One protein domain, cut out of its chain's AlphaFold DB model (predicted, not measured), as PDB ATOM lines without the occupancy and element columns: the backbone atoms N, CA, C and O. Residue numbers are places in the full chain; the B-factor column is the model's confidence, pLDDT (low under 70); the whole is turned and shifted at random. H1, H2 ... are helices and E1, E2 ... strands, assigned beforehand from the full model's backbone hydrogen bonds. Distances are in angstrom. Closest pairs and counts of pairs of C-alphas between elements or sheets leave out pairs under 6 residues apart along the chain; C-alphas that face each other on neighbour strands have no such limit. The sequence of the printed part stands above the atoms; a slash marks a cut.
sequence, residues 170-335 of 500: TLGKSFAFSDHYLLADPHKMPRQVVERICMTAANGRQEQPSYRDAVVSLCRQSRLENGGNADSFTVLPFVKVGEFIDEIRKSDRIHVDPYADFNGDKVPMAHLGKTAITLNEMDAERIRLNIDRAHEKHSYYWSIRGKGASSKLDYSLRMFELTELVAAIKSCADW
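What this domain is: This is residues 170 to 335 of the 500 residues of an uncharacterized protein of Collinsella aerofaciens (UniProt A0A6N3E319). A strongly twisted sheet of four strands makes the middle of an elongated body, with H1 and H2 toward one end and H3, H4 and H5 toward the other. H2 and H4, the longest helices, lie far out at these two ends, and the long link of residues 297 to 318 loops away near H4. The printed part has 166 residues, with named elements in the order H1, H2, E1, H3, E2, E3, H4, E4, H5; the sheet runs E3, E2, E1, E4, antiparallel throughout, and the class is mixed, helices and strands. The whole is compact, with a radius of gyration of the C-alphas of 17.8 A and spans of 50 by 31 by 29 A.

Where its parts are: Residues 170 to 190 hold no named element. H1, residues 191 to 202, begins at C-alpha 191 (-28.384, -0.395, 52.491). H2, residues 211 to 226, measures 22.1 A from first to last C-alpha. E1 is residues 234 to 240, 19.6 A, and H3 is residues 241 to 248. E2, residues 253 to 261, is 23.1 A long and bends by 51 degrees at residue 257. E3 is residues 275 to 278, and H4, residues 281 to 296, measures 22.4 A. E4 is residues 319 to 321. H5, residues 322 to 333, ends at C-alpha 333 (-21.468, 23.921, 32.915).

How they stand to each other: E2 and E1 are antiparallel inner strands, with N 236 and O 259 at 2.8 A. E2 and E3 form a hairpin, with N 254 and O 277 at 2.9 A. E4, the other edge strand, has N 239 and O 320 at 2.9 A with E1. Residues 177 to 178 pair antiparallel with residues 234 to 235 of E1. H1 and H5 are on the same face of the sheet, an arrangement of two layers, helices on one face of a sheet, with heights over the sheet of 10.2 A for H1 and 9.8 A for H5. H3 is over E2, at a height of 6.9 A. H2 only grazes the sheet; its residues 211 to 218 touch H1 at a steep tilt of 52 degrees, with the C-alphas of Ala 201 and Ala 214 closest at 5.0 A. H4 touches H5 at a steep tilt of 44 degrees, the closest C-alphas being those of Ala 294 and Ala 333, 4.3 A. H1 and H4 are apart. In H1, H2, H3, H4 and H5 every O i to N i+4 pair is within hydrogen-bond range.

The domain as a whole: The C-alphas farthest apart, those of Gln 206 and Lys 297, are 53.4 A from each other. The printed part has no cut. The links E2 to E3 and H4 to E4 are long. The mean pLDDT of the printed part is 78.3, and 42 residues are under 70, among them 180 to 187 and 294 to 317.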
ATOM      1  N   THR A 170     -30.648  14.717  29.924       87.69
ATOM      2  CA  THR A 170     -29.314  15.344  29.989       87.69
ATOM      3  C   THR A 170     -28.284  14.494  30.737       87.69
ATOM      4  O   THR A 170     -27.079  14.599  30.495       87.69
ATOM      5  N   LEU A 171     -28.722  13.651  31.677       90.81
ATOM      6  CA  LEU A 171     -27.815  12.808  32.460       90.81
ATOM      7  C   LEU A 171     -27.684  11.388  31.904       90.81
ATOM      8  O   LEU A 171     -26.704  10.710  32.222       90.81
ATOM      9  N   GLY A 172     -28.658  10.925  31.115       89.44
ATOM     10  CA  GLY A 172     -28.762   9.540  30.651       89.44
ATOM     11  C   GLY A 172     -29.007   8.531  31.779       89.44
ATOM     12  O   GLY A 172     -28.778   7.335  31.599       89.44
ATOM     13  N   LYS A 173     -29.397   9.003  32.970       89.44
ATOM     14  CA  LYS A 173     -29.637   8.194  34.174       89.44
ATOM     15  C   LYS A 173     -30.410   8.987  35.233       89.44
ATOM     16  O   LYS A 173     -30.469  10.211  35.178       89.44
ATOM     17  N   SER A 174     -30.884   8.278  36.257       90.25
ATOM     18  CA  SER A 174     -31.490   8.850  37.462       90.25
ATOM     19  C   SER A 174     -30.733   8.415  38.721       90.25
ATOM     20  O   SER A 174     -30.169   7.319  38.761       90.25
ATOM     21  N   PHE A 175     -30.717   9.270  39.747       91.81
ATOM     22  CA  PHE A 175     -30.256   8.920  41.097       91.81
ATOM     23  C   PHE A 175     -31.394   8.411  41.994       91.81
ATOM     24  O   PHE A 175     -31.162   8.102  43.164       91.81
ATOM     25  N   ALA A 176     -32.614   8.322  41.462       90.44
ATOM     26  CA  ALA A 176     -33.737   7.702  42.140       90.44
ATOM     27  C   ALA A 176     -33.532   6.188  42.304       90.44
ATOM     28  O   ALA A 176     -32.902   5.523  41.480       90.44
ATOM     29  N   PHE A 177     -34.121   5.626  43.358       88.00
ATOM     30  CA  PHE A 177     -34.091   4.192  43.625       88.00
ATOM     31  C   PHE A 177     -35.498   3.619  43.509       88.00
ATOM     32  O   PHE A 177     -36.362   3.944  44.319       88.00
ATOM     33  N   SER A 178     -35.741   2.748  42.537       78.94
ATOM     34  CA  SER A 178     -37.045   2.108  42.358       78.94
ATOM     35  C   SER A 178     -36.937   0.584  42.370       78.94
ATOM     36  O   SER A 178     -35.991  -0.007  41.850       78.94
ATOM     37  N   ASP A 179     -37.935  -0.060  42.974       71.94
ATOM     38  CA  ASP A 179     -38.150  -1.507  42.911       71.94
ATOM     39  C   ASP A 179     -39.570  -1.760  42.398       71.94
ATOM     40  O   ASP A 179     -40.528  -1.886  43.160       71.94
ATOM     41  N   HIS A 180     -39.714  -1.773  41.073       59.56
ATOM     42  CA  HIS A 180     -41.018  -1.848  40.406       59.56
ATOM     43  C   HIS A 180     -41.763  -3.166  40.617       59.56
ATOM     44  O   HIS A 180     -42.957  -3.232  40.340       59.56
ATOM     45  N   TYR A 181     -41.091  -4.202  41.113       57.75
ATOM     46  CA  TYR A 181     -41.685  -5.527  41.213       57.75
ATOM     47  C   TYR A 181     -41.784  -6.047  42.645       57.75
ATOM     48  O   TYR A 181     -42.340  -7.123  42.840       57.75
ATOM     49  N   LEU A 182     -41.232  -5.346  43.646       60.28
ATOM     50  CA  LEU A 182     -40.949  -5.943  44.964       60.28
ATOM     51  C   LEU A 182     -40.108  -7.235  44.834       60.28
ATOM     52  O   LEU A 182     -40.114  -8.090  45.724       60.28
ATOM     53  N   LEU A 183     -39.463  -7.406  43.674       50.91
ATOM     54  CA  LEU A 183     -38.654  -8.553  43.260       50.91
ATOM     55  C   LEU A 183     -37.198  -8.131  43.082       50.91
ATOM     56  O   LEU A 183     -36.343  -9.008  42.945       50.91
ATOM     57  N   ALA A 184     -36.906  -6.824  43.013       46.56
ATOM     58  CA  ALA A 184     -35.541  -6.380  42.849       46.56
ATOM     59  C   ALA A 184     -34.792  -6.669  44.143       46.56
ATOM     60  O   ALA A 184     -35.183  -6.278  45.240       46.56
ATOM     61  N   ASP A 185     -33.696  -7.388  43.981       54.34
ATOM     62  CA  ASP A 185     -32.711  -7.564  45.017       54.34
ATOM     63  C   ASP A 185     -32.372  -6.192  45.646       54.34
ATOM     64  O   ASP A 185     -31.863  -5.311  44.934       54.34
ATOM     65  N   PRO A 186     -32.641  -5.973  46.952       57.62
ATOM     66  CA  PRO A 186     -32.324  -4.716  47.623       57.62
ATOM     67  C   PRO A 186     -30.836  -4.357  47.513       57.62
ATOM     68  O   PRO A 186     -30.480  -3.219  47.795       57.62
ATOM     69  N   HIS A 187     -29.964  -5.269  47.058       57.00
ATOM     70  CA  HIS A 187     -28.564  -4.990  46.730       57.00
ATOM     71  C   HIS A 187     -28.347  -3.853  45.712       57.00
ATOM     72  O   HIS A 187     -27.258  -3.281  45.700       57.00
ATOM     73  N   LYS A 188     -29.336  -3.483  44.882       71.31
ATOM     74  CA  LYS A 188     -29.218  -2.313  43.981       71.31
ATOM     75  C   LYS A 188     -29.521  -0.970  44.653       71.31
ATOM     76  O   LYS A 188     -29.188   0.072  44.093       71.31
ATOM     77  N   MET A 189     -30.131  -0.979  45.836       83.69
ATOM     78  CA  MET A 189     -30.406   0.215  46.629       83.69
ATOM     79  C   MET A 189     -29.377   0.315  47.767       83.69
ATOM     80  O   MET A 189     -29.032  -0.705  48.372       83.69
ATOM     81  N   PRO A 190     -28.873   1.512  48.115       87.50
ATOM     82  CA  PRO A 190     -27.980   1.647  49.257       87.50
ATOM     83  C   PRO A 190     -28.633   1.079  50.518       87.50
ATOM     84  O   PRO A 190     -29.774   1.414  50.846       87.50
ATOM     85  N   ARG A 191     -27.895   0.247  51.259       88.81
ATOM     86  CA  ARG A 191     -28.384  -0.395  52.491       88.81
ATOM     87  C   ARG A 191     -28.992   0.617  53.468       88.81
ATOM     88  O   ARG A 191     -29.997   0.334  54.105       88.81
ATOM     89  N   GLN A 192     -28.413   1.810  53.542       91.19
ATOM     90  CA  GLN A 192     -28.867   2.894  54.404       91.19
ATOM     91  C   GLN A 192     -30.247   3.440  54.005       91.19
ATOM     92  O   GLN A 192     -30.970   3.941  54.863       91.19
ATOM     93  N   VAL A 193     -30.623   3.359  52.725       91.12
ATOM     94  CA  VAL A 193     -31.963   3.727  52.241       91.12
ATOM     95  C   VAL A 193     -32.960   2.616  52.579       91.12
ATOM     96  O   VAL A 193     -34.028   2.904  53.112       91.12
ATOM     97  N   VAL A 194     -32.581   1.347  52.385       90.25
ATOM     98  CA  VAL A 194     -33.397   0.183  52.790       90.25
ATOM     99  C   VAL A 194     -33.703   0.221  54.291       90.25
ATOM    100  O   VAL A 194     -34.851   0.069  54.701       90.25
ATOM    101  N   GLU A 195     -32.697   0.502  55.122       90.38
ATOM    102  CA  GLU A 195     -32.863   0.654  56.573       90.38
ATOM    103  C   GLU A 195     -33.839   1.789  56.925       90.38
ATOM    104  O   GLU A 195     -34.650   1.639  57.839       90.38
ATOM    105  N   ARG A 196     -33.822   2.907  56.184       92.38
ATOM    106  CA  ARG A 196     -34.771   4.020  56.369       92.38
ATOM    107  C   ARG A 196     -36.202   3.647  56.000       92.38
ATOM    108  O   ARG A 196     -37.112   3.994  56.750       92.38
ATOM    109  N   ILE A 197     -36.402   2.886  54.925       91.38
ATOM    110  CA  ILE A 197     -37.717   2.343  54.552       91.38
ATOM    111  C   ILE A 197     -38.261   1.456  55.680       91.38
ATOM    112  O   ILE A 197     -39.370   1.687  56.165       91.38
ATOM    113  N   CYS A 198     -37.465   0.493  56.154       90.81
ATOM    114  CA  CYS A 198     -37.876  -0.420  57.224       90.81
ATOM    115  C   CYS A 198     -38.149   0.310  58.545       90.81
ATOM    116  O   CYS A 198     -39.150   0.030  59.205       90.81
ATOM    117  N   MET A 199     -37.299   1.271  58.927       90.44
ATOM    118  CA  MET A 199     -37.501   2.083  60.132       90.44
ATOM    119  C   MET A 199     -38.771   2.933  60.051       90.44
ATOM    120  O   MET A 199     -39.510   3.006  61.031       90.44
ATOM    121  N   THR A 200     -39.035   3.546  58.896       90.75
ATOM    122  CA  THR A 200     -40.236   4.368  58.690       90.75
ATOM    123  C   THR A 200     -41.489   3.501  58.766       90.75
ATOM    124  O   THR A 200     -42.409   3.812  59.513       90.75
ATOM    125  N   ALA A 201     -41.497   2.342  58.100       89.12
ATOM    126  CA  ALA A 201     -42.620   1.407  58.157       89.12
ATOM    127  C   ALA A 201     -42.862   0.819  59.560       89.12
ATOM    128  O   ALA A 201     -43.997   0.493  59.913       89.12
ATOM    129  N   ALA A 202     -41.808   0.676  60.374       87.25
ATOM    130  CA  ALA A 202     -41.925   0.153  61.730       87.25
ATOM    131  C   ALA A 202     -42.752   1.065  62.650       87.25
ATOM    132  O   ALA A 202     -43.317   0.559  63.618       87.25
ATOM    133  N   ASN A 203     -42.844   2.378  62.379       80.56
ATOM    134  CA  ASN A 203     -43.634   3.339  63.166       80.56
ATOM    135  C   ASN A 203     -43.431   3.197  64.698       80.56
ATOM    136  O   ASN A 203     -44.383   3.240  65.476       80.56
ATOM    137  N   GLY A 204     -42.187   2.971  65.141       67.56
ATOM    138  CA  GLY A 204     -41.839   2.821  66.564       67.56
ATOM    139  C   GLY A 204     -42.070   1.429  67.174       67.56
ATOM    140  O   GLY A 204     -41.966   1.278  68.391       67.56
ATOM    141  N   ARG A 205     -42.369   0.400  66.369       74.06
ATOM    142  CA  ARG A 205     -42.416  -1.006  66.816       74.06
ATOM    143  C   ARG A 205     -41.021  -1.532  67.186       74.06
ATOM    144  O   ARG A 205     -40.019  -1.098  66.625       74.06
ATOM    145  N   GLN A 206     -40.971  -2.487  68.125       64.25
ATOM    146  CA  GLN A 206     -39.721  -3.101  68.606       64.25
ATOM    147  C   GLN A 206     -39.012  -3.953  67.544       64.25
ATOM    148  O   GLN A 206     -37.786  -3.986  67.521       64.25
ATOM    149  N   GLU A 207     -39.762  -4.618  66.663       76.44
ATOM    150  CA  GLU A 207     -39.207  -5.417  65.568       76.44
ATOM    151  C   GLU A 207     -39.374  -4.685  64.236       76.44
ATOM    152  O   GLU A 207     -40.468  -4.226  63.890       76.44
ATOM    153  N   GLN A 208     -38.271  -4.565  63.493       79.94
ATOM    154  CA  GLN A 208     -38.289  -3.982  62.157       79.94
ATOM    155  C   GLN A 208     -38.892  -4.986  61.166       79.94
ATOM    156  O   GLN A 208     -38.478  -6.149  61.160       79.94
ATOM    157  N   PRO A 209     -39.849  -4.560  60.324       84.94
ATOM    158  CA  PRO A 209     -40.403  -5.422  59.293       84.94
ATOM    159  C   PRO A 209     -39.328  -5.811  58.271       84.94
ATOM    160  O   PRO A 209     -38.333  -5.102  58.085       84.94
ATOM    161  N   SER A 210     -39.555  -6.923  57.566       87.50
ATOM    162  CA  SER A 210     -38.777  -7.222  56.362       87.50
ATOM    163  C   SER A 210     -38.949  -6.091  55.337       87.50
ATOM    164  O   SER A 210     -39.966  -5.398  55.349       87.50
ATOM    165  N   TYR A 211     -37.990  -5.904  54.425       86.75
ATOM    166  CA  TYR A 211     -38.091  -4.864  53.388       86.75
ATOM    167  C   TYR A 211     -39.402  -4.958  52.592       86.75
ATOM    168  O   TYR A 211     -40.090  -3.958  52.400       86.75
ATOM    169  N   ARG A 212     -39.805  -6.174  52.204       86.81
ATOM    170  CA  ARG A 212     -41.059  -6.404  51.482       86.81
ATOM    171  C   ARG A 212     -42.277  -5.971  52.301       86.81
ATOM    172  O   ARG A 212     -43.148  -5.280  51.778       86.81
ATOM    173  N   ASP A 213     -42.326  -6.348  53.577       87.56
ATOM    174  CA  ASP A 213     -43.429  -5.965  54.465       87.56
ATOM    175  C   ASP A 213     -43.436  -4.457  54.732       87.56
ATOM    176  O   ASP A 213     -44.505  -3.854  54.837       87.56
ATOM    177  N   ALA A 214     -42.255  -3.835  54.796       89.62
ATOM    178  CA  ALA A 214     -42.105  -2.397  54.949       89.62
ATOM    179  C   ALA A 214     -42.716  -1.645  53.761       89.62
ATOM    180  O   ALA A 214     -43.532  -0.746  53.963       89.62
ATOM    181  N   VAL A 215     -42.385  -2.052  52.530       87.88
ATOM    182  CA  VAL A 215     -42.934  -1.435  51.315       87.88
ATOM    183  C   VAL A 215     -44.450  -1.608  51.251       87.88
ATOM    184  O   VAL A 215     -45.167  -0.620  51.101       87.88
ATOM    185  N   VAL A 216     -44.959  -2.829  51.460       87.50
ATOM    186  CA  VAL A 216     -46.409  -3.097  51.481       87.50
ATOM    187  C   VAL A 216     -47.114  -2.254  52.547       87.50
ATOM    188  O   VAL A 216     -48.195  -1.717  52.297       87.50
ATOM    189  N   SER A 217     -46.509  -2.105  53.729       88.94
ATOM    190  CA  SER A 217     -47.060  -1.288  54.809       88.94
ATOM    191  C   SER A 217     -47.138   0.190  54.426       88.94
ATOM    192  O   SER A 217     -48.184   0.803  54.635       88.94
ATOM    193  N   LEU A 218     -46.080   0.756  53.837       88.50
ATOM    194  CA  LEU A 218     -46.050   2.160  53.407       88.50
ATOM    195  C   LEU A 218     -47.033   2.430  52.261       88.50
ATOM    196  O   LEU A 218     -47.788   3.398  52.326       88.50
ATOM    197  N   CYS A 219     -47.104   1.546  51.262       86.88
ATOM    198  CA  CYS A 219     -48.087   1.631  50.178       86.88
ATOM    199  C   CYS A 219     -49.525   1.582  50.713       86.88
ATOM    200  O   CYS A 219     -50.370   2.409  50.359       86.88
ATOM    201  N   ARG A 220     -49.809   0.650  51.634       86.88
ATOM    202  CA  ARG A 220     -51.123   0.544  52.281       86.88
ATOM    203  C   ARG A 220     -51.455   1.788  53.100       86.88
ATOM    204  O   ARG A 220     -52.599   2.233  53.062       86.88
ATOM    205  N   GLN A 221     -50.489   2.330  53.837       87.06
ATOM    206  CA  GLN A 221     -50.669   3.555  54.611       87.06
ATOM    207  C   GLN A 221     -50.990   4.735  53.688       87.06
ATOM    208  O   GLN A 221     -52.017   5.384  53.872       87.06
ATOM    209  N   SER A 222     -50.190   4.937  52.639       84.62
ATOM    210  CA  SER A 222     -50.410   5.984  51.638       84.62
ATOM    211  C   SER A 222     -51.795   5.875  50.986       84.62
ATOM    212  O   SER A 222     -52.516   6.866  50.869       84.62
ATOM    213  N   ARG A 223     -52.239   4.655  50.654       84.12
ATOM    214  CA  ARG A 223     -53.595   4.383  50.151       84.12
ATOM    215  C   ARG A 223     -54.696   4.757  51.140       84.12
ATOM    216  O   ARG A 223     -55.708   5.320  50.731       84.12
ATOM    217  N   LEU A 224     -54.532   4.416  52.418       84.12
ATOM    218  CA  LEU A 224     -55.522   4.715  53.456       84.12
ATOM    219  C   LEU A 224     -55.636   6.218  53.726       84.12
ATOM    220  O   LEU A 224     -56.740   6.705  53.952       84.12
ATOM    221  N   GLU A 225     -54.514   6.934  53.702       84.56
ATOM    222  CA  GLU A 225     -54.458   8.361  54.029       84.56
ATOM    223  C   GLU A 225     -54.825   9.250  52.833       84.56
ATOM    224  O   GLU A 225     -55.542  10.233  53.001       84.56
ATOM    225  N   ASN A 226     -54.386   8.886  51.621       81.19
ATOM    226  CA  ASN A 226     -54.441   9.757  50.441       81.19
ATOM    227  C   ASN A 226     -55.285   9.195  49.281       81.19
ATOM    228  O   ASN A 226     -55.400   9.832  48.238       81.19
ATOM    229  N   GLY A 227     -55.884   8.005  49.427       70.31
ATOM    230  CA  GLY A 227     -56.790   7.423  48.427       70.31
ATOM    231  C   GLY A 227     -56.119   6.866  47.160       70.31
ATOM    232  O   GLY A 227     -56.818   6.584  46.188       70.31
ATOM    233  N   GLY A 228     -54.790   6.702  47.153       65.88
ATOM    234  CA  GLY A 228     -54.025   6.144  46.026       65.88
ATOM    235  C   GLY A 228     -54.097   4.612  45.904       65.88
ATOM    236  O   GLY A 228     -54.539   3.922  46.817       65.88
ATOM    237  N   ASN A 229     -53.633   4.055  44.781       68.12
ATOM    238  CA  ASN A 229     -53.535   2.600  44.553       68.12
ATOM    239  C   ASN A 229     -52.111   2.178  44.153       68.12
ATOM    240  O   ASN A 229     -51.926   1.388  43.232       68.12
ATOM    241  N   ALA A 230     -51.108   2.762  44.806       74.19
ATOM    242  CA  ALA A 230     -49.714   2.448  44.542       74.19
ATOM    243  C   ALA A 230     -49.343   1.101  45.178       74.19
ATOM    244  O   ALA A 230     -49.466   0.935  46.390       74.19
ATOM    245  N   ASP A 231     -48.885   0.152  44.361       76.69
ATOM    246  CA  ASP A 231     -48.360  -1.144  44.820       76.69
ATOM    247  C   ASP A 231     -46.832  -1.108  45.041       76.69
ATOM    248  O   ASP A 231     -46.251  -2.029  45.614       76.69
ATOM    249  N   SER A 232     -46.182  -0.017  44.635       81.56
ATOM    250  CA  SER A 232     -44.757   0.277  44.816       81.56
ATOM    251  C   SER A 232     -44.531   1.794  44.870       81.56
ATOM    252  O   SER A 232     -45.463   2.576  44.673       81.56
ATOM    253  N   PHE A 233     -43.300   2.215  45.160       86.06
ATOM    254  CA  PHE A 233     -42.890   3.618  45.117       86.06
ATOM    255  C   PHE A 233     -41.452   3.757  44.615       86.06
ATOM    256  O   PHE A 233     -40.649   2.822  44.695       86.06
ATOM    257  N   THR A 234     -41.130   4.948  44.128       88.75
ATOM    258  CA  THR A 234     -39.771   5.372  43.793       88.75
ATOM    259  C   THR A 234     -39.211   6.182  44.957       88.75
ATOM    260  O   THR A 234     -39.887   7.045  45.501       88.75
ATOM    261  N   VAL A 235     -37.976   5.915  45.373       91.50
ATOM    262  CA  VAL A 235     -37.287   6.728  46.379       91.50
ATOM    263  C   VAL A 235     -36.478   7.811  45.689       91.50
ATOM    264  O   VAL A 235     -35.507   7.522  44.993       91.50
ATOM    265  N   LEU A 236     -36.852   9.059  45.934       92.69
ATOM    266  CA  LEU A 236     -36.191  10.249  45.425       92.69
ATOM    267  C   LEU A 236     -35.261  10.815  46.510       92.69
ATOM    268  O   LEU A 236     -35.740  11.204  47.580       92.69
ATOM    269  N   PRO A 237     -33.935  10.844  46.302       94.56
ATOM    270  CA  PRO A 237     -33.023  11.500  47.230       94.56
ATOM    271  C   PRO A 237     -33.085  13.019  47.045       94.56
ATOM    272  O   PRO A 237     -32.748  13.524  45.979       94.56
ATOM    273  N   PHE A 238     -33.465  13.756  48.087       94.06
ATOM    274  CA  PHE A 238     -33.384  15.216  48.104       94.06
ATOM    275  C   PHE A 238     -32.134  15.683  48.839       94.06
ATOM    276  O   PHE A 238     -31.696  15.066  49.810       94.06
ATOM    277  N   VAL A 239     -31.559  16.794  48.397       92.38
ATOM    278  CA  VAL A 239     -30.385  17.401  49.025       92.38
ATOM    279  C   VAL A 239     -30.563  18.896  49.180       92.38
ATOM    280  O   VAL A 239     -31.144  19.562  48.326       92.38
ATOM    281  N   LYS A 240     -30.003  19.442  50.260       88.62
ATOM    282  CA  LYS A 240     -29.786  20.883  50.366       88.62
ATOM    283  C   LYS A 240     -28.578  21.260  49.532       88.62
ATOM    284  O   LYS A 240     -27.502  20.715  49.765       88.62
ATOM    285  N   VAL A 241     -28.734  22.213  48.614       83.50
ATOM    286  CA  VAL A 241     -27.681  22.548  47.638       83.50
ATOM    287  C   VAL A 241     -26.363  22.893  48.327       83.50
ATOM    288  O   VAL A 241     -25.332  22.329  47.989       83.50
ATOM    289  N   GLY A 242     -26.388  23.770  49.333       78.69
ATOM    290  CA  GLY A 242     -25.161  24.196  50.017       78.69
ATOM    291  C   GLY A 242     -24.443  23.053  50.735       78.69
ATOM    292  O   GLY A 242     -23.232  22.919  50.603       78.69
ATOM    293  N   GLU A 243     -25.194  22.205  51.450       86.44
ATOM    294  CA  GLU A 243     -24.636  21.024  52.126       86.44
ATOM    295  C   GLU A 243     -24.046  20.048  51.097       86.44
ATOM    296  O   GLU A 243     -22.903  19.621  51.236       86.44
ATOM    297  N   PHE A 244     -24.785  19.765  50.023       90.44
ATOM    298  CA  PHE A 244     -24.353  18.861  48.961       90.44
ATOM    299  C   PHE A 244     -23.050  19.307  48.299       90.44
ATOM    300  O   PHE A 244     -22.144  18.495  48.138       90.44
ATOM    301  N   ILE A 245     -22.925  20.588  47.945       85.62
ATOM    302  CA  ILE A 245     -21.727  21.111  47.278       85.62
ATOM    303  C   ILE A 245     -20.503  21.052  48.185       85.62
ATOM    304  O   ILE A 245     -19.417  20.681  47.733       85.62
ATOM    305  N   ASP A 246     -20.668  21.381  49.466       85.75
ATOM    306  CA  ASP A 246     -19.585  21.300  50.443       85.75
ATOM    307  C   ASP A 246     -19.133  19.852  50.690       85.75
ATOM    308  O   ASP A 246     -17.944  19.608  50.927       85.75
ATOM    309  N   GLU A 247     -20.070  18.902  50.657       92.00
ATOM    310  CA  GLU A 247     -19.814  17.475  50.853       92.00
ATOM    311  C   GLU A 247     -19.174  16.832  49.623       92.00
ATOM    312  O   GLU A 247     -18.105  16.227  49.746       92.00
ATOM    313  N   ILE A 248     -19.763  17.011  48.435       92.69
ATOM    314  CA  ILE A 248     -19.312  16.343  47.208       92.69
ATOM    315  C   ILE A 248     -17.897  16.764  46.812       92.69
ATOM    316  O   ILE A 248     -17.138  15.951  46.294       92.69
ATOM    317  N   ARG A 249     -17.483  17.999  47.134       88.69
ATOM    318  CA  ARG A 249     -16.102  18.480  46.942       88.69
ATOM    319  C   ARG A 249     -15.067  17.728  47.789       88.69
ATOM    320  O   ARG A 249     -13.885  17.779  47.470       88.69
ATOM    321  N   LYS A 250     -15.479  17.079  48.882       91.12
ATOM    322  CA  LYS A 250     -14.579  16.437  49.860       91.12
ATOM    323  C   LYS A 250     -14.713  14.919  49.893       91.12
ATOM    324  O   LYS A 250     -13.801  14.246  50.367       91.12
ATOM    325  N   SER A 251     -15.856  14.382  49.479       92.31
ATOM    326  CA  SER A 251     -16.165  12.959  49.583       92.31
ATOM    327  C   SER A 251     -17.201  12.535  48.547       92.31
ATOM    328  O   SER A 251     -18.036  13.336  48.144       92.31
ATOM    329  N   ASP A 252     -17.186  11.262  48.150       93.31
ATOM    330  CA  ASP A 252     -18.267  10.648  47.358       93.31
ATOM    331  C   ASP A 252     -19.484  10.292  48.230       93.31
ATOM    332  O   ASP A 252     -20.547   9.929  47.724       93.31
ATOM    333  N   ARG A 253     -19.333  10.359  49.559       94.69
ATOM    334  CA  ARG A 253     -20.408  10.121  50.517       94.69
ATOM    335  C   ARG A 253     -21.125  11.429  50.830       94.69
ATOM    336  O   ARG A 253     -20.540  12.315  51.448       94.69
ATOM    337  N   ILE A 254     -22.402  11.491  50.469       95.00
ATOM    338  CA  ILE A 254     -23.270  12.658  50.650       95.00
ATOM    339  C   ILE A 254     -24.448  12.330  51.566       95.00
ATOM    340  O   ILE A 254     -24.907  11.183  51.632       95.00
ATOM    341  N   HIS A 255     -24.964  13.336  52.257       95.25
ATOM    342  CA  HIS A 255     -26.203  13.236  53.006       95.25
ATOM    343  C   HIS A 255     -27.398  13.601  52.132       95.25
ATOM    344  O   HIS A 255     -27.405  14.620  51.447       95.25
ATOM    345  N   VAL A 256     -28.434  12.772  52.212       95.56
ATOM    346  CA  VAL A 256     -29.680  12.928  51.464       95.56
ATOM    347  C   VAL A 256     -30.876  12.781  52.396       95.56
ATOM    348  O   VAL A 256     -30.831  12.050  53.391       95.56
ATOM    349  N   ASP A 257     -31.962  13.454  52.046       95.25
ATOM    350  CA  ASP A 257     -33.298  13.284  52.595       95.25
ATOM    351  C   ASP A 257     -34.124  12.459  51.593       95.25
ATOM    352  O   ASP A 257     -34.624  13.004  50.613       95.25
ATOM    353  N   PRO A 258     -34.222  11.129  51.763       94.62
ATOM    354  CA  PRO A 258     -34.989  10.276  50.865       94.62
ATOM    355  C   PRO A 258     -36.497  10.463  51.066       94.62
ATOM    356  O   PRO A 258     -36.993  10.459  52.197       94.62
ATOM    357  N   TYR A 259     -37.223  10.564  49.957       93.25
ATOM    358  CA  TYR A 259     -38.680  10.638  49.901       93.25
ATOM    359  C   TYR A 259     -39.238   9.479  49.079       93.25
ATOM    360  O   TYR A 259     -38.726   9.190  48.004       93.25
ATOM    361  N   ALA A 260     -40.281   8.815  49.573       90.31
ATOM    362  CA  ALA A 260     -41.043   7.841  48.802       90.31
ATOM    363  C   ALA A 260     -42.112   8.557  47.968       90.31
ATOM    364  O   ALA A 260     -43.026   9.170  48.524       90.31
ATOM    365  N   ASP A 261     -41.985   8.457  46.650       88.56
ATOM    366  CA  ASP A 261     -42.948   8.904  45.654       88.56
ATOM    367  C   ASP A 261     -43.786   7.717  45.165       88.56
ATOM    368  O   ASP A 261     -43.285   6.763  44.568       88.56
ATOM    369  N   PHE A 262     -45.085   7.779  45.443       84.62
ATOM    370  CA  PHE A 262     -46.053   6.724  45.156       84.62
ATOM    371  C   PHE A 262     -46.688   6.863  43.759       84.62
ATOM    372  O   PHE A 262     -47.779   6.336  43.538       84.62
ATOM    373  N   ASN A 263     -46.022   7.552  42.820       70.19
ATOM    374  CA  ASN A 263     -46.430   7.712  41.418       70.19
ATOM    375  C   ASN A 263     -47.835   8.320  41.255       70.19
ATOM    376  O   ASN A 263     -48.658   7.829  40.478       70.19
ATOM    377  N   GLY A 264     -48.143   9.377  42.007       60.94
ATOM    378  CA  GLY A 264     -49.416  10.073  41.861       60.94
ATOM    379  C   GLY A 264     -49.306  11.558  42.151       60.94
ATOM    380  O   GLY A 264     -49.038  11.931  43.287       60.94
ATOM    381  N   ASP A 265     -49.657  12.394  41.170       57.06
ATOM    382  CA  ASP A 265     -49.620  13.870  41.243       57.06
ATOM    383  C   ASP A 265     -50.411  14.473  42.423       57.06
ATOM    384  O   ASP A 265     -50.287  15.652  42.745       57.06
ATOM    385  N   LYS A 266     -51.274  13.672  43.063       65.88
ATOM    386  CA  LYS A 266     -52.118  14.061  44.204       65.88
ATOM    387  C   LYS A 266     -51.756  13.354  45.512       65.88
ATOM    388  O   LYS A 266     -52.429  13.581  46.514       65.88
ATOM    389  N   VAL A 267     -50.743  12.489  45.507       75.50
ATOM    390  CA  VAL A 267     -50.284  11.752  46.688       75.50
ATOM    391  C   VAL A 267     -49.019  12.432  47.209       75.50
ATOM    392  O   VAL A 267     -48.012  12.452  46.508       75.50
ATOM    393  N   PRO A 268     -49.036  12.997  48.429       80.94
ATOM    394  CA  PRO A 268     -47.840  13.581  49.013       80.94
ATOM    395  C   PRO A 268     -46.713  12.551  49.122       80.94
ATOM    396  O   PRO A 268     -46.935  11.418  49.560       80.94
ATOM    397  N   MET A 269     -45.494  12.967  48.787       87.38
ATOM    398  CA  MET A 269     -44.304  12.164  49.044       87.38
ATOM    399  C   MET A 269     -44.115  11.941  50.552       87.38
ATOM    400  O   MET A 269     -44.271  12.870  51.350       87.38
ATOM    401  N   ALA A 270     -43.712  10.734  50.949       88.88
ATOM    402  CA  ALA A 270     -43.434  10.418  52.350       88.88
ATOM    403  C   ALA A 270     -41.938  10.556  52.663       88.88
ATOM    404  O   ALA A 270     -41.106   9.902  52.036       88.88
ATOM    405  N   HIS A 271     -41.580  11.378  53.654       92.81
ATOM    406  CA  HIS A 271     -40.191  11.512  54.109       92.81
ATOM    407  C   HIS A 271     -39.745  10.250  54.855       92.81
ATOM    408  O   HIS A 271     -40.381   9.841  55.823       92.81
ATOM    409  N   LEU A 272     -38.637   9.649  54.420       91.62
ATOM    410  CA  LEU A 272     -38.094   8.414  54.997       91.62
ATOM    411  C   LEU A 272     -36.986   8.676  56.037       91.62
ATOM    412  O   LEU A 272     -36.473   7.743  56.656       91.62
ATOM    413  N   GLY A 273     -36.610   9.942  56.241       91.12
ATOM    414  CA  GLY A 273     -35.597  10.374  57.203       91.12
ATOM    415  C   GLY A 273     -34.175  10.454  56.637       91.12
ATOM    416  O   GLY A 273     -33.728   9.583  55.889       91.12
ATOM    417  N   LYS A 274     -33.428  11.486  57.057       94.31
ATOM    418  CA  LYS A 274     -32.071  11.792  56.576       94.31
ATOM    419  C   LYS A 274     -31.114  10.608  56.708       94.31
ATOM    420  O   LYS A 274     -31.045   9.942  57.748       94.31
ATOM    421  N   THR A 275     -30.330  10.356  55.672       95.19
ATOM    422  CA  THR A 275     -29.322   9.293  55.650       95.19
ATOM    423  C   THR A 275     -28.115   9.700  54.813       95.19
ATOM    424  O   THR A 275     -28.088  10.796  54.265       95.19
ATOM    425  N   ALA A 276     -27.094   8.847  54.749       94.50
ATOM    426  CA  ALA A 276     -25.945   9.057  53.875       94.50
ATOM    427  C   ALA A 276     -25.880   7.959  52.815       94.50
ATOM    428  O   ALA A 276     -26.035   6.779  53.140       94.50
ATOM    429  N   ILE A 277     -25.610   8.354  51.575       93.62
ATOM    430  CA  ILE A 277     -25.371   7.453  50.447       93.62
ATOM    431  C   ILE A 277     -23.981   7.717  49.874       93.62
ATOM    432  O   ILE A 277     -23.443   8.814  50.014       93.62
ATOM    433  N   THR A 278     -23.400   6.709  49.235       94.19
ATOM    434  CA  THR A 278     -22.140   6.850  48.502       94.19
ATOM    435  C   THR A 278     -22.455   6.867  47.017       94.19
ATOM    436  O   THR A 278     -23.078   5.929  46.516       94.19
ATOM    437  N   LEU A 279     -22.050   7.932  46.331       92.19
ATOM    438  CA  LEU A 279     -22.115   7.998  44.879       92.19
ATOM    439  C   LEU A 279     -21.019   7.124  44.264       92.19
ATOM    440  O   LEU A 279     -19.972   6.886  44.861       92.19
ATOM    441  N   ASN A 280     -21.266   6.664  43.044       91.75
ATOM    442  CA  ASN A 280     -20.238   6.072  42.195       91.75
ATOM    443  C   ASN A 280     -19.096   7.094  41.980       91.75
ATOM    444  O   ASN A 280     -19.366   8.271  41.748       91.75
ATOM    445  N   GLU A 281     -17.840   6.639  42.023       91.31
ATOM    446  CA  GLU A 281     -16.636   7.471  41.860       91.31
ATOM    447  C   GLU A 281     -16.661   8.313  40.573       91.31
ATOM    448  O   GLU A 281     -16.471   9.526  40.623       91.31
ATOM    449  N   MET A 282     -16.992   7.711  39.425       92.31
ATOM    450  CA  MET A 282     -17.121   8.424  38.148       92.31
ATOM    451  C   MET A 282     -18.223   9.487  38.178       92.31
ATOM    452  O   MET A 282     -18.100  10.527  37.531       92.31
ATOM    453  N   ASP A 283     -19.314   9.226  38.897       93.25
ATOM    454  CA  ASP A 283     -20.412  10.182  39.017       93.25
ATOM    455  C   ASP A 283     -20.012  11.366  39.883       93.25
ATOM    456  O   ASP A 283     -20.263  12.512  39.510       93.25
ATOM    457  N   ALA A 284     -19.365  11.093  41.015       94.38
ATOM    458  CA  ALA A 284     -18.863  12.115  41.916       94.38
ATOM    459  C   ALA A 284     -17.802  12.992  41.231       94.38
ATOM    460  O   ALA A 284     -17.911  14.216  41.278       94.38
ATOM    461  N   GLU A 285     -16.839  12.388  40.530       94.25
ATOM    462  CA  GLU A 285     -15.840  13.077  39.700       94.25
ATOM    463  C   GLU A 285     -16.494  13.976  38.642       94.25
ATOM    464  O   GLU A 285     -16.175  15.162  38.542       94.25
ATOM    465  N   ARG A 286     -17.468  13.456  37.883       92.44
ATOM    466  CA  ARG A 286     -18.169  14.241  36.854       92.44
ATOM    467  C   ARG A 286     -18.941  15.416  37.458       92.44
ATOM    468  O   ARG A 286     -18.926  16.508  36.893       92.44
ATOM    469  N   ILE A 287     -19.604  15.209  38.596       91.81
ATOM    470  CA  ILE A 287     -20.314  16.278  39.309       91.81
ATOM    471  C   ILE A 287     -19.328  17.359  39.760       91.81
ATOM    472  O   ILE A 287     -19.587  18.535  39.517       91.81
ATOM    473  N   ARG A 288     -18.188  16.985  40.359       90.81
ATOM    474  CA  ARG A 288     -17.135  17.935  40.765       90.81
ATOM    475  C   ARG A 288     -16.638  18.758  39.583       90.81
ATOM    476  O   ARG A 288     -16.646  19.981  39.664       90.81
ATOM    477  N   LEU A 289     -16.303  18.098  38.473       86.56
ATOM    478  CA  LEU A 289     -15.853  18.763  37.251       86.56
ATOM    479  C   LEU A 289     -16.892  19.770  36.739       86.56
ATOM    480  O   LEU A 289     -16.538  20.883  36.363       86.56
ATOM    481  N   ASN A 290     -18.175  19.401  36.732       83.81
ATOM    482  CA  ASN A 290     -19.237  20.303  36.290       83.81
ATOM    483  C   ASN A 290     -19.433  21.478  37.254       83.81
ATOM    484  O   ASN A 290     -19.658  22.592  36.793       83.81
ATOM    485  N   ILE A 291     -19.303  21.268  38.568       83.50
ATOM    486  CA  ILE A 291     -19.324  22.354  39.560       83.50
ATOM    487  C   ILE A 291     -18.169  23.327  39.307       83.50
ATOM    488  O   ILE A 291     -18.383  24.538  39.302       83.50
ATOM    489  N   ASP A 292     -16.958  22.815  39.080       78.31
ATOM    490  CA  ASP A 292     -15.788  23.654  38.828       78.31
ATOM    491  C   ASP A 292     -15.919  24.394  37.488       78.31
ATOM    492  O   ASP A 292     -15.739  25.608  37.454       78.31
ATOM    493  N   ARG A 293     -16.379  23.734  36.415       70.56
ATOM    494  CA  ARG A 293     -16.691  24.390  35.128       70.56
ATOM    495  C   ARG A 293     -17.768  25.466  35.261       70.56
ATOM    496  O   ARG A 293     -17.625  26.546  34.690       70.56
ATOM    497  N   ALA A 294     -18.833  25.188  36.010       67.94
ATOM    498  CA  ALA A 294     -19.892  26.156  36.283       67.94
ATOM    499  C   ALA A 294     -19.387  27.344  37.125       67.94
ATOM    500  O   ALA A 294     -19.949  28.432  37.039       67.94
ATOM    501  N   HIS A 295     -18.332  27.160  37.924       65.44
ATOM    502  CA  HIS A 295     -17.692  28.215  38.711       65.44
ATOM    503  C   HIS A 295     -16.648  29.016  37.909       65.44
ATOM    504  O   HIS A 295     -16.606  30.237  38.002       65.44
ATOM    505  N   GLU A 296     -15.795  28.372  37.109       57.41
ATOM    506  CA  GLU A 296     -14.756  29.039  36.303       57.41
ATOM    507  C   GLU A 296     -15.351  29.964  35.247       57.41
ATOM    508  O   GLU A 296     -14.899  31.093  35.064       57.41
ATOM    509  N   LYS A 297     -16.407  29.499  34.580       50.47
ATOM    510  CA  LYS A 297     -17.079  30.251  33.520       50.47
ATOM    511  C   LYS A 297     -18.007  31.342  34.053       50.47
ATOM    512  O   LYS A 297     -18.507  32.167  33.289       50.47
ATOM    513  N   HIS A 298     -18.207  31.384  35.369       49.94
ATOM    514  CA  HIS A 298     -19.051  32.363  36.021       49.94
ATOM    515  C   HIS A 298     -18.495  32.719  37.397       49.94
ATOM    516  O   HIS A 298     -18.755  32.026  38.380       49.94
ATOM    517  N   SER A 299     -17.841  33.876  37.509       38.34
ATOM    518  CA  SER A 299     -17.304  34.421  38.768       38.34
ATOM    519  C   SER A 299     -18.354  34.670  39.879       38.34
ATOM    520  O   SER A 299     -18.058  35.358  40.854       38.34
ATOM    521  N   TYR A 300     -19.587  34.163  39.742       39.09
ATOM    522  CA  TYR A 300     -20.751  34.521  40.543       39.09
ATOM    523  C   TYR A 300     -21.611  33.351  41.068       39.09
ATOM    524  O   TYR A 300     -22.323  33.598  42.034       39.09
ATOM    525  N   TYR A 301     -21.569  32.108  40.553       43.88
ATOM    526  CA  TYR A 301     -22.655  31.140  40.863       43.88
ATOM    527  C   TYR A 301     -22.513  30.243  42.087       43.88
ATOM    528  O   TYR A 301     -23.526  29.891  42.685       43.88
ATOM    529  N   TRP A 302     -21.303  29.885  42.502       36.88
ATOM    530  CA  TRP A 302     -21.128  28.890  43.565       36.88
ATOM    531  C   TRP A 302     -20.170  29.419  44.626       36.88
ATOM    532  O   TRP A 302     -19.025  28.982  44.717       36.88
ATOM    533  N   SER A 303     -20.609  30.412  45.405       31.67
ATOM    534  CA  SER A 303     -19.766  30.928  46.485       31.67
ATOM    535  C   SER A 303     -19.750  29.968  47.680       31.67
ATOM    536  O   SER A 303     -20.780  29.518  48.181       31.67
ATOM    537  N   ILE A 304     -18.537  29.646  48.127       34.03
ATOM    538  CA  ILE A 304     -18.258  28.914  49.364       34.03
ATOM    539  C   ILE A 304     -18.817  29.718  50.542       34.03
ATOM    540  O   ILE A 304     -18.610  30.934  50.623       34.03
ATOM    541  N   ARG A 305     -19.448  29.046  51.513       35.88
ATOM    542  CA  ARG A 305     -19.845  29.674  52.782       35.88
ATOM    543  C   ARG A 305     -18.651  30.419  53.402       35.88
ATOM    544  O   ARG A 305     -17.671  29.803  53.815       35.88
ATOM    545  N   GLY A 306     -18.754  31.745  53.524       36.47
ATOM    546  CA  GLY A 306     -17.902  32.528  54.427       36.47
ATOM    547  C   GLY A 306     -16.701  33.282  53.843       36.47
ATOM    548  O   GLY A 306     -15.839  33.680  54.624       36.47
ATOM    549  N   LYS A 307     -16.623  33.572  52.536       33.84
ATOM    550  CA  LYS A 307     -15.657  34.568  52.023       33.84
ATOM    551  C   LYS A 307     -16.319  35.607  51.117       33.84
ATOM    552  O   LYS A 307     -16.620  35.322  49.972       33.84
ATOM    553  N   GLY A 308     -16.463  36.826  51.644       33.72
ATOM    554  CA  GLY A 308     -16.746  38.040  50.872       33.72
ATOM    555  C   GLY A 308     -18.214  38.228  50.488       33.72
ATOM    556  O   GLY A 308     -18.718  37.618  49.556       33.72
ATOM    557  N   ALA A 309     -18.900  39.135  51.180       31.36
ATOM    558  CA  ALA A 309     -20.250  39.563  50.836       31.36
ATOM    559  C   ALA A 309     -20.257  40.435  49.562       31.36
ATOM    560  O   ALA A 309     -20.381  41.653  49.653       31.36
ATOM    561  N   SER A 310     -20.132  39.827  48.377       30.20
ATOM    562  CA  SER A 310     -20.507  40.480  47.107       30.20
ATOM    563  C   SER A 310     -20.984  39.541  45.984       30.20
ATOM    564  O   SER A 310     -21.291  40.030  44.903       30.20
ATOM    565  N   SER A 311     -21.146  38.236  46.224       32.12
ATOM    566  CA  SER A 311     -21.848  37.305  45.321       32.12
ATOM    567  C   SER A 311     -22.992  36.621  46.076       32.12
ATOM    568  O   SER A 311     -22.865  35.528  46.616       32.12
ATOM    569  N   LYS A 312     -24.125  37.323  46.201       36.25
ATOM    570  CA  LYS A 312     -25.317  36.839  46.918       36.25
ATOM    571  C   LYS A 312     -26.139  35.854  46.066       36.25
ATOM    572  O   LYS A 312     -27.288  36.154  45.781       36.25
ATOM    573  N   LEU A 313     -25.559  34.715  45.692       41.38
ATOM    574  CA  LEU A 313     -26.317  33.521  45.297       41.38
ATOM    575  C   LEU A 313     -26.223  32.527  46.465       41.38
ATOM    576  O   LEU A 313     -25.173  31.926  46.692       41.38
ATOM    577  N   ASP A 314     -27.284  32.434  47.275       47.91
ATOM    578  CA  ASP A 314     -27.354  31.569  48.466       47.91
ATOM    579  C   ASP A 314     -28.432  30.492  48.286       47.91
ATOM    580  O   ASP A 314     -29.527  30.547  48.849       47.91
ATOM    581  N   TYR A 315     -28.096  29.463  47.509       56.81
ATOM    582  CA  TYR A 315     -28.903  28.246  47.399       56.81
ATOM    583  C   TYR A 315     -28.826  27.357  48.650       56.81
ATOM    584  O   TYR A 315     -29.441  26.290  48.672       56.81
ATOM    585  N   SER A 316     -28.090  27.745  49.705       57.38
ATOM    586  CA  SER A 316     -27.703  26.816  50.777       57.38
ATOM    587  C   SER A 316     -28.873  26.198  51.539       57.38
ATOM    588  O   SER A 316     -28.728  25.117  52.109       57.38
ATOM    589  N   LEU A 317     -30.037  26.851  51.519       58.28
ATOM    590  CA  LEU A 317     -31.245  26.397  52.204       58.28
ATOM    591  C   LEU A 317     -32.258  25.701  51.289       58.28
ATOM    592  O   LEU A 317     -33.207  25.105  51.801       58.28
ATOM    593  N   ARG A 318     -32.090  25.764  49.963       74.12
ATOM    594  CA  ARG A 318     -33.026  25.133  49.027       74.12
ATOM    595  C   ARG A 318     -32.771  23.637  48.936       74.12
ATOM    596  O   ARG A 318     -31.618  23.211  48.896       74.12
ATOM    597  N   MET A 319     -33.855  22.869  48.887       84.94
ATOM    598  CA  MET A 319     -33.812  21.436  48.625       84.94
ATOM    599  C   MET A 319     -34.255  21.138  47.204       84.94
ATOM    600  O   MET A 319     -35.249  21.698  46.750       84.94
ATOM    601  N   PHE A 320     -33.536  20.224  46.565       88.12
ATOM    602  CA  PHE A 320     -33.850  19.694  45.246       88.12
ATOM    603  C   PHE A 320     -33.708  18.182  45.255       88.12
ATOM    604  O   PHE A 320     -32.908  17.636  46.020       88.12
ATOM    605  N   GLU A 321     -34.464  17.519  44.390       92.62
ATOM    606  CA  GLU A 321     -34.192  16.132  44.033       92.62
ATOM    607  C   GLU A 321     -32.794  16.056  43.391       92.62
ATOM    608  O   GLU A 321     -32.390  16.944  42.640       92.62
ATOM    609  N   LEU A 322     -32.002  15.043  43.743       94.06
ATOM    610  CA  LEU A 322     -30.579  14.987  43.400       94.06
ATOM    611  C   LEU A 322     -30.339  14.949  41.884       94.06
ATOM    612  O   LEU A 322     -29.415  15.600  41.406       94.06
ATOM    613  N   THR A 323     -31.154  14.209  41.131       94.06
ATOM    614  CA  THR A 323     -31.079  14.140  39.663       94.06
ATOM    615  C   THR A 323     -31.365  15.502  39.049       94.06
ATOM    616  O   THR A 323     -30.581  15.962  38.225       94.06
ATOM    617  N   GLU A 324     -32.415  16.188  39.505       91.88
ATOM    618  CA  GLU A 324     -32.728  17.561  39.102       91.88
ATOM    619  C   GLU A 324     -31.572  18.532  39.398       91.88
ATOM    620  O   GLU A 324     -31.152  19.275  38.510       91.88
ATOM    621  N   LEU A 325     -30.986  18.488  40.602       90.56
ATOM    622  CA  LEU A 325     -29.852  19.349  40.950       90.56
ATOM    623  C   LEU A 325     -28.622  19.071  40.076       90.56
ATOM    624  O   LEU A 325     -27.963  20.002  39.615       90.56
ATOM    625  N   VAL A 326     -28.290  17.797  39.855       91.88
ATOM    626  CA  VAL A 326     -27.129  17.410  39.041       91.88
ATOM    627  C   VAL A 326     -27.340  17.779  37.571       91.88
ATOM    628  O   VAL A 326     -26.393  18.228  36.922       91.88
ATOM    629  N   ALA A 327     -28.567  17.657  37.060       90.69
ATOM    630  CA  ALA A 327     -28.935  18.126  35.730       90.69
ATOM    631  C   ALA A 327     -28.757  19.643  35.625       90.69
ATOM    632  O   ALA A 327     -28.053  20.101  34.733       90.69
ATOM    633  N   ALA A 328     -29.274  20.412  36.588       85.94
ATOM    634  CA  ALA A 328     -29.083  21.858  36.622       85.94
ATOM    635  C   ALA A 328     -27.592  22.242  36.652       85.94
ATOM    636  O   ALA A 328     -27.172  23.085  35.867       85.94
ATOM    637  N   ILE A 329     -26.770  21.583  37.483       83.69
ATOM    638  CA  ILE A 329     -25.307  21.789  37.536       83.69
ATOM    639  C   ILE A 329     -24.654  21.546  36.171       83.69
ATOM    640  O   ILE A 329     -23.826  22.347  35.732       83.69
ATOM    641  N   LYS A 330     -25.007  20.445  35.498       84.94
ATOM    642  CA  LYS A 330     -24.496  20.137  34.159       84.94
ATOM    643  C   LYS A 330     -24.927  21.212  33.158       84.94
ATOM    644  O   LYS A 330     -24.080  21.737  32.445       84.94
ATOM    645  N   SER A 331     -26.200  21.593  33.154       79.88
ATOM    646  CA  SER A 331     -26.723  22.630  32.262       79.88
ATOM    647  C   SER A 331     -26.074  23.996  32.497       79.88
ATOM    648  O   SER A 331     -25.873  24.739  31.540       79.88
ATOM    649  N   CYS A 332     -25.670  24.324  33.732       74.62
ATOM    650  CA  CYS A 332     -24.810  25.483  33.996       74.62
ATOM    651  C   CYS A 332     -23.449  25.336  33.301       74.62
ATOM    652  O   CYS A 332     -22.976  26.255  32.639       74.62
ATOM    653  N   ALA A 333     -22.797  24.182  33.467       69.06
ATOM    654  CA  ALA A 333     -21.468  23.921  32.915       69.06
ATOM    655  C   ALA A 333     -21.444  23.917  31.373       69.06
ATOM    656  O   ALA A 333     -20.398  24.200  30.770       69.06
ATOM    657  N   ASP A 334     -22.588  23.600  30.764       66.94
ATOM    658  CA  ASP A 334     -22.819  23.504  29.321       66.94
ATOM    659  C   ASP A 334     -23.549  24.728  28.732       66.94
ATOM    660  O   ASP A 334     -23.828  24.736  27.540       66.94
ATOM    661  N   TRP A 335     -23.827  25.770  29.530       64.38
ATOM    662  CA  TRP A 335     -24.492  27.021  29.112       64.38
ATOM    663  C   TRP A 335     -25.946  26.896  28.637       64.38
ATOM    664  O   TRP A 335     -26.540  27.878  28.192       64.38
TER     665      TRP A 335